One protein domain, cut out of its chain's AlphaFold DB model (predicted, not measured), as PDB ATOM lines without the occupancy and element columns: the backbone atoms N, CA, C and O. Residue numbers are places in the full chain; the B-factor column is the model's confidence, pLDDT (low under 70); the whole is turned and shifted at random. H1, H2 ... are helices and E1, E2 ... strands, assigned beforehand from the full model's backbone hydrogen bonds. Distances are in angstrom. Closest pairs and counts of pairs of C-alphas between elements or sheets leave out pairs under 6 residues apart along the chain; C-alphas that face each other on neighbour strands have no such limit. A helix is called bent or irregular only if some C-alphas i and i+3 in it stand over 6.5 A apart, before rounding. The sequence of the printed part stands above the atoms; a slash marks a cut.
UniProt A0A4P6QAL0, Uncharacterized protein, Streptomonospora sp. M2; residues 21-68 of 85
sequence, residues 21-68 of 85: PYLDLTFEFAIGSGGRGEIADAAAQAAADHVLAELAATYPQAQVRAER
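This is residues 21 to 68 of the 85 residues of an uncharacterized protein of Streptomonospora sp. M2 (UniProt A0A4P6QAL0). One long helix, H1, makes the length of a slender rod, and two shorter strands, E1 and E2, run along one side of it, each in roughly the reverse direction to the helix. The two strands run roughly the same way, side by side with a gap between them in which they do not pair; two turns of chain, at residues 31 to 34 and 59 to 62, close the opposite ends of the rod, and residues 33 to 38 stick out at one of them. The printed part has 48 residues with one named helix and two named strands, in the order E1, H1, E2, and its class is mixed, helices and strands. The whole is loose, with a radius of gyration of the C-alphas of 12.9 A, and the C-alphas span 40 by 16 by 11 A along their three main axes.

From the first printed residue, Pro 21, the backbone leads into strand E1, residues 24 to 30, along which x, y and z are higher at the last C-alpha than at the first. A tight link of 4 residues, 31 to 34, joins E1 to the helix H1, residues 35 to 58, along which x, y and z are lower at the last C-alpha than at the first. E1 and H1 have 4 pairs of C-alphas within 8 A. The closest C-alphas of these two elements are those of Phe 29 and Ala 44, 6.5 A apart, and the centres of E1 and H1 are 10.7 A apart. H1 is neither bent nor irregular. In its backbone 19 of 20 O i to N i+4 pairs are within hydrogen-bond range. A second tight link of 4 residues, 59 to 62, joins H1 to strand E2, residues 63 to 68, along which x, y and z are again higher at the last C-alpha than at the first. H1 and E2 have 4 pairs of C-alphas within 8 A. The closest C-alphas of H1 and E2 are those of Ala 56 and Val 64, 7.1 A apart, and their centres are 12.7 A apart. E1 and E2 are near each other, with 9 pairs of C-alphas within 10 A but no pair within 8 A. Each of the two strands pairs with no named strand.

E1 has 7 residues, Asp 24 to Ala 30, and is the longest strand by residues. It begins at C-alpha 24, at (-8.298, 31.174, -29.486), and measures 20.1 A from first to last C-alpha. H1 has 24 residues, Gly 35 to Thr 58, and measures 35.3 A from C-alpha 35, at (3.526, 58.561, -21.988), to C-alpha 58. E2 has 6 residues, Gln 63 to Arg 68, and measures 17.0 A from first to last C-alpha. It ends with the printed part, at C-alpha 68, at (-8.434, 43.101, -23.034).

The outline is a rod. The two C-alphas farthest apart in the domain are those of Gly 34 and Gln 61, 40.2 A apart, one in each of the two links. The first and last printed C-alphas, those of Pro 21 and Arg 68, are 21.1 A apart. Residues 33 to 38, of which 35 to 38 belong to H1, stand free. The printed part has no cut, and neither of its links is long. The mean pLDDT of the printed part is 86.0, and confidence in the model is low, under 70, at residues 34 to 35.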
ATOM      1  N   PRO A  21     -14.323  28.660 -36.843       79.12
ATOM      2  CA  PRO A  21     -13.190  27.730 -36.684       79.12
ATOM      3  C   PRO A  21     -12.693  27.387 -35.256       79.12
ATOM      4  O   PRO A  21     -11.616  26.803 -35.153       79.12
ATOM      5  N   TYR A  22     -13.411  27.701 -34.170       85.38
ATOM      6  CA  TYR A  22     -12.933  27.495 -32.779       85.38
ATOM      7  C   TYR A  22     -11.525  28.065 -32.527       85.38
ATOM      8  O   TYR A  22     -10.607  27.368 -32.086       85.38
ATOM      9  N   LEU A  23     -11.335  29.339 -32.861       86.75
ATOM     10  CA  LEU A  23     -10.066  30.027 -32.656       86.75
ATOM     11  C   LEU A  23      -9.945  30.530 -31.220       86.75
ATOM     12  O   LEU A  23     -10.915  31.025 -30.651       86.75
ATOM     13  N   ASP A  24      -8.727  30.469 -30.691       90.12
ATOM     14  CA  ASP A  24      -8.298  31.174 -29.486       90.12
ATOM     15  C   ASP A  24      -6.931  31.811 -29.770       90.12
ATOM     16  O   ASP A  24      -5.949  31.127 -30.069       90.12
ATOM     17  N   LEU A  25      -6.895  33.140 -29.789       88.44
ATOM     18  CA  LEU A  25      -5.729  33.945 -30.126       88.44
ATOM     19  C   LEU A  25      -5.413  34.853 -28.949       88.44
ATOM     20  O   LEU A  25      -6.246  35.658 -28.543       88.44
ATOM     21  N   THR A  26      -4.190  34.770 -28.437       91.56
ATOM     22  CA  THR A  26      -3.720  35.659 -27.374       91.56
ATOM     23  C   THR A  26      -2.526  36.471 -27.863       91.56
ATOM     24  O   THR A  26      -1.532  35.913 -28.328       91.56
ATOM     25  N   PHE A  27      -2.622  37.794 -27.746       87.31
ATOM     26  CA  PHE A  27      -1.576  38.749 -28.091       87.31
ATOM     27  C   PHE A  27      -1.147  39.502 -26.839       87.31
ATOM     28  O   PHE A  27      -1.960  40.184 -26.220       87.31
ATOM     29  N   GLU A  28       0.130  39.420 -26.484       90.38
ATOM     30  CA  GLU A  28       0.705  40.227 -25.412       90.38
ATOM     31  C   GLU A  28       1.628  41.293 -26.002       90.38
ATOM     32  O   GLU A  28       2.531  40.996 -26.787       90.38
ATOM     33  N   PHE A  29       1.411  42.542 -25.601       86.62
ATOM     34  CA  PHE A  29       2.242  43.675 -25.980       86.62
ATOM     35  C   PHE A  29       2.842  44.308 -24.732       86.62
ATOM     36  O   PHE A  29       2.120  44.724 -23.827       86.62
ATOM     37  N   ALA A  30       4.166  44.443 -24.712       87.56
ATOM     38  CA  ALA A  30       4.841  45.271 -23.725       87.56
ATOM     39  C   ALA A  30       4.592  46.750 -24.060       87.56
ATOM     40  O   ALA A  30       4.997  47.224 -25.123       87.56
ATOM     41  N   ILE A  31       3.937  47.475 -23.155       84.00
ATOM     42  CA  ILE A  31       3.638  48.905 -23.315       84.00
ATOM     43  C   ILE A  31       4.604  49.770 -22.494       84.00
ATOM     44  O   ILE A  31       4.957  50.874 -22.903       84.00
ATOM     45  N   GLY A  32       5.141  49.241 -21.390       73.25
ATOM     46  CA  GLY A  32       5.961  50.023 -20.464       73.25
ATOM     47  C   GLY A  32       5.163  51.132 -19.765       73.25
ATOM     48  O   GLY A  32       3.957  51.262 -19.948       73.25
ATOM     49  N   SER A  33       5.837  51.935 -18.940       70.56
ATOM     50  CA  SER A  33       5.192  52.967 -18.120       70.56
ATOM     51  C   SER A  33       5.316  54.383 -18.704       70.56
ATOM     52  O   SER A  33       6.252  54.713 -19.441       70.56
ATOM     53  N   GLY A  34       4.366  55.251 -18.343       68.31
ATOM     54  CA  GLY A  34       4.337  56.666 -18.732       68.31
ATOM     55  C   GLY A  34       3.858  56.914 -20.170       68.31
ATOM     56  O   GLY A  34       3.302  56.034 -20.816       68.31
ATOM     57  N   GLY A  35       4.097  58.119 -20.700       68.50
ATOM     58  CA  GLY A  35       3.526  58.561 -21.988       68.50
ATOM     59  C   GLY A  35       3.957  57.764 -23.233       68.50
ATOM     60  O   GLY A  35       3.324  57.863 -24.277       68.50
ATOM     61  N   ARG A  36       5.013  56.939 -23.150       73.94
ATOM     62  CA  ARG A  36       5.350  55.973 -24.220       73.94
ATOM     63  C   ARG A  36       4.439  54.744 -24.198       73.94
ATOM     64  O   ARG A  36       4.171  54.190 -25.262       73.94
ATOM     65  N   GLY A  37       3.940  54.369 -23.020       78.56
ATOM     66  CA  GLY A  37       2.986  53.281 -22.849       78.56
ATOM     67  C   GLY A  37       1.644  53.573 -23.487       78.56
ATOM     68  O   GLY A  37       1.094  52.692 -24.126       78.56
ATOM     69  N   GLU A  38       1.175  54.821 -23.452       82.69
ATOM     70  CA  GLU A  38      -0.062  55.210 -24.144       82.69
ATOM     71  C   GLU A  38       0.044  55.055 -25.670       82.69
ATOM     72  O   GLU A  38      -0.904  54.626 -26.324       82.69
ATOM     73  N   ILE A  39       1.210  55.358 -26.252       86.69
ATOM     74  CA  ILE A  39       1.448  55.192 -27.694       86.69
ATOM     75  C   ILE A  39       1.519  53.705 -28.058       86.69
ATOM     76  O   ILE A  39       0.907  53.280 -29.039       86.69
ATOM     77  N   ALA A  40       2.263  52.916 -27.278       86.06
ATOM     78  CA  ALA A  40       2.374  51.475 -27.488       86.06
ATOM     79  C   ALA A  40       1.017  50.774 -27.316       86.06
ATOM     80  O   ALA A  40       0.672  49.891 -28.095       86.06
ATOM     81  N   ASP A  41       0.224  51.222 -26.348       85.69
ATOM     82  CA  ASP A  41      -1.123  50.739 -26.092       85.69
ATOM     83  C   ASP A  41      -2.086  51.051 -27.243       85.69
ATOM     84  O   ASP A  41      -2.800  50.163 -27.707       85.69
ATOM     85  N   ALA A  42      -2.051  52.277 -27.770       88.25
ATOM     86  CA  ALA A  42      -2.839  52.650 -28.942       88.25
ATOM     87  C   ALA A  42      -2.459  51.817 -30.179       88.25
ATOM     88  O   ALA A  42      -3.335  51.402 -30.938       88.25
ATOM     89  N   ALA A  43      -1.167  51.531 -30.370       89.44
ATOM     90  CA  ALA A  43      -0.701  50.661 -31.447       89.44
ATOM     91  C   ALA A  43      -1.162  49.204 -31.256       89.44
ATOM     92  O   ALA A  43      -1.613  48.575 -32.212       89.44
ATOM     93  N   ALA A  44      -1.099  48.684 -30.025       88.06
ATOM     94  CA  ALA A  44      -1.587  47.351 -29.682       88.06
ATOM     95  C   ALA A  44      -3.101  47.230 -29.907       88.06
ATOM     96  O   ALA A  44      -3.568  46.242 -30.474       88.06
ATOM     97  N   GLN A  45      -3.862  48.263 -29.534       89.19
ATOM     98  CA  GLN A  45      -5.298  48.318 -29.784       89.19
ATOM     99  C   GLN A  45      -5.603  48.311 -31.287       89.19
ATOM    100  O   GLN A  45      -6.411  47.503 -31.732       89.19
ATOM    101  N   ALA A  46      -4.913  49.135 -32.081       89.81
ATOM    102  CA  ALA A  46      -5.107  49.170 -33.530       89.81
ATOM    103  C   ALA A  46      -4.796  47.820 -34.204       89.81
ATOM    104  O   ALA A  46      -5.489  47.421 -35.139       89.81
ATOM    105  N   ALA A  47      -3.777  47.098 -33.724       89.25
ATOM    106  CA  ALA A  47      -3.464  45.758 -34.210       89.25
ATOM    107  C   ALA A  47      -4.575  44.749 -33.866       89.25
ATOM    108  O   ALA A  47      -4.998  43.990 -34.737       89.25
ATOM    109  N   ALA A  48      -5.079  44.767 -32.628       87.50
ATOM    110  CA  ALA A  48      -6.181  43.904 -32.205       87.50
ATOM    111  C   ALA A  48      -7.479  44.202 -32.978       87.50
ATOM    112  O   ALA A  48      -8.138  43.272 -33.445       87.50
ATOM    113  N   ASP A  49      -7.807  45.481 -33.189       89.94
ATOM    114  CA  ASP A  49      -8.958  45.915 -33.992       89.94
ATOM    115  C   ASP A  49      -8.850  45.426 -35.446       89.94
ATOM    116  O   ASP A  49      -9.840  44.985 -36.032       89.94
ATOM    117  N   HIS A  50      -7.645  45.443 -36.027       92.38
ATOM    118  CA  HIS A  50      -7.422  44.914 -37.371       92.38
ATOM    119  C   HIS A  50      -7.653  43.398 -37.440       92.38
ATOM    120  O   HIS A  50      -8.352  42.930 -38.337       92.38
ATOM    121  N   VAL A  51      -7.142  42.634 -36.470       88.69
ATOM    122  CA  VAL A  51      -7.380  41.180 -36.389       88.69
ATOM    123  C   VAL A  51      -8.873  40.873 -36.243       88.69
ATOM    124  O   VAL A  51      -9.381  39.981 -36.919       88.69
ATOM    125  N   LEU A  52      -9.596  41.627 -35.409       89.31
ATOM    126  CA  LEU A  52     -11.043  41.467 -35.250       89.31
ATOM    127  C   LEU A  52     -11.802  41.733 -36.549       89.31
ATOM    128  O   LEU A  52     -12.699  40.965 -36.898       89.31
ATOM    129  N   ALA A  53     -11.435  42.790 -37.278       90.88
ATOM    130  CA  ALA A  53     -12.051  43.120 -38.558       90.88
ATOM    131  C   ALA A  53     -11.828  42.016 -39.604       90.88
ATOM    132  O   ALA A  53     -12.778  41.610 -40.275       90.88
ATOM    133  N   GLU A  54     -10.607  41.486 -39.705       91.75
ATOM    134  CA  GLU A  54     -10.278  40.395 -40.631       91.75
ATOM    135  C   GLU A  54     -11.022  39.099 -40.275       91.75
ATOM    136  O   GLU A  54     -11.546  38.418 -41.161       91.75
ATOM    137  N   LEU A  55     -11.126  38.766 -38.982       88.38
ATOM    138  CA  LEU A  55     -11.867  37.588 -38.521       88.38
ATOM    139  C   LEU A  55     -13.362  37.710 -38.814       88.38
ATOM    140  O   LEU A  55     -13.947  36.769 -39.344       88.38
ATOM    141  N   ALA A  56     -13.964  38.868 -38.535       88.25
ATOM    142  CA  ALA A  56     -15.372  39.120 -38.825       88.25
ATOM    143  C   ALA A  56     -15.676  39.099 -40.335       88.25
ATOM    144  O   ALA A  56     -16.743  38.647 -40.743       88.25
ATOM    145  N   ALA A  57     -14.741  39.561 -41.174       90.88
ATOM    146  CA  ALA A  57     -14.881  39.511 -42.629       90.88
ATOM    147  C   ALA A  57     -14.723  38.087 -43.188       90.88
ATOM    148  O   ALA A  57     -15.433  37.707 -44.120       90.88
ATOM    149  N   THR A  58     -13.805  37.298 -42.624       91.38
ATOM    150  CA  THR A  58     -13.511  35.928 -43.075       91.38
ATOM    151  C   THR A  58     -14.556  34.924 -42.582       91.38
ATOM    152  O   THR A  58     -14.934  34.014 -43.320       91.38
ATOM    153  N   TYR A  59     -15.050  35.100 -41.354       89.25
ATOM    154  CA  TYR A  59     -16.006  34.210 -40.694       89.25
ATOM    155  C   TYR A  59     -17.248  34.984 -40.220       89.25
ATOM    156  O   TYR A  59     -17.479  35.102 -39.018       89.25
ATOM    157  N   PRO A  60     -18.083  35.500 -41.139       86.00
ATOM    158  CA  PRO A  60     -19.222  36.354 -40.789       86.00
ATOM    159  C   PRO A  60     -20.305  35.635 -39.976       86.00
ATOM    160  O   PRO A  60     -21.109  36.283 -39.311       86.00
ATOM    161  N   GLN A  61     -20.342  34.304 -40.045       86.25
ATOM    162  CA  GLN A  61     -21.236  33.469 -39.246       86.25
ATOM    163  C   GLN A  61     -20.741  33.218 -37.816       86.25
ATOM    164  O   GLN A  61     -21.556  32.851 -36.981       86.25
ATOM    165  N   ALA A  62     -19.443  33.381 -37.540       86.38
ATOM    166  CA  ALA A  62     -18.867  33.024 -36.249       86.38
ATOM    167  C   ALA A  62     -18.995  34.182 -35.256       86.38
ATOM    168  O   ALA A  62     -18.611  35.318 -35.547       86.38
ATOM    169  N   GLN A  63     -19.481  33.897 -34.050       86.69
ATOM    170  CA  GLN A  63     -19.478  34.890 -32.985       86.69
ATOM    171  C   GLN A  63     -18.055  35.092 -32.439       86.69
ATOM    172  O   GLN A  63     -17.511  34.228 -31.759       86.69
ATOM    173  N   VAL A  64     -17.451  36.255 -32.696       87.56
ATOM    174  CA  VAL A  64     -16.116  36.600 -32.176       87.56
ATOM    175  C   VAL A  64     -16.234  37.367 -30.856       87.56
ATOM    176  O   VAL A  64     -16.954  38.363 -30.763       87.56
ATOM    177  N   ARG A  65     -15.500  36.931 -29.830       87.00
ATOM    178  CA  ARG A  65     -15.325  37.623 -28.550       87.00
ATOM    179  C   ARG A  65     -13.909  38.181 -28.464       87.00
ATOM    180  O   ARG A  65     -12.952  37.517 -28.845       87.00
ATOM    181  N   ALA A  66     -13.788  39.393 -27.935       86.75
ATOM    182  CA  ALA A  66     -12.512  40.032 -27.651       86.75
ATOM    183  C   ALA A  66     -12.467  40.480 -26.193       86.75
ATOM    184  O   ALA A  66     -13.411  41.096 -25.693       86.75
ATOM    185  N   GLU A  67     -11.361  40.199 -25.524       88.31
ATOM    186  CA  GLU A  67     -11.086  40.614 -24.158       88.31
ATOM    187  C   GLU A  67      -9.736  41.313 -24.106       88.31
ATOM    188  O   GLU A  67      -8.813  40.990 -24.853       88.31
ATOM    189  N   ARG A  68      -9.637  42.303 -23.223       88.94
ATOM    190  CA  ARG A  68      -8.434  43.101 -23.034       88.94
ATOM    191  C   ARG A  68      -8.143  43.215 -21.550       88.94
ATOM    192  O   ARG A  68      -8.983  43.701 -20.795       88.94
TER     193      ARG A  68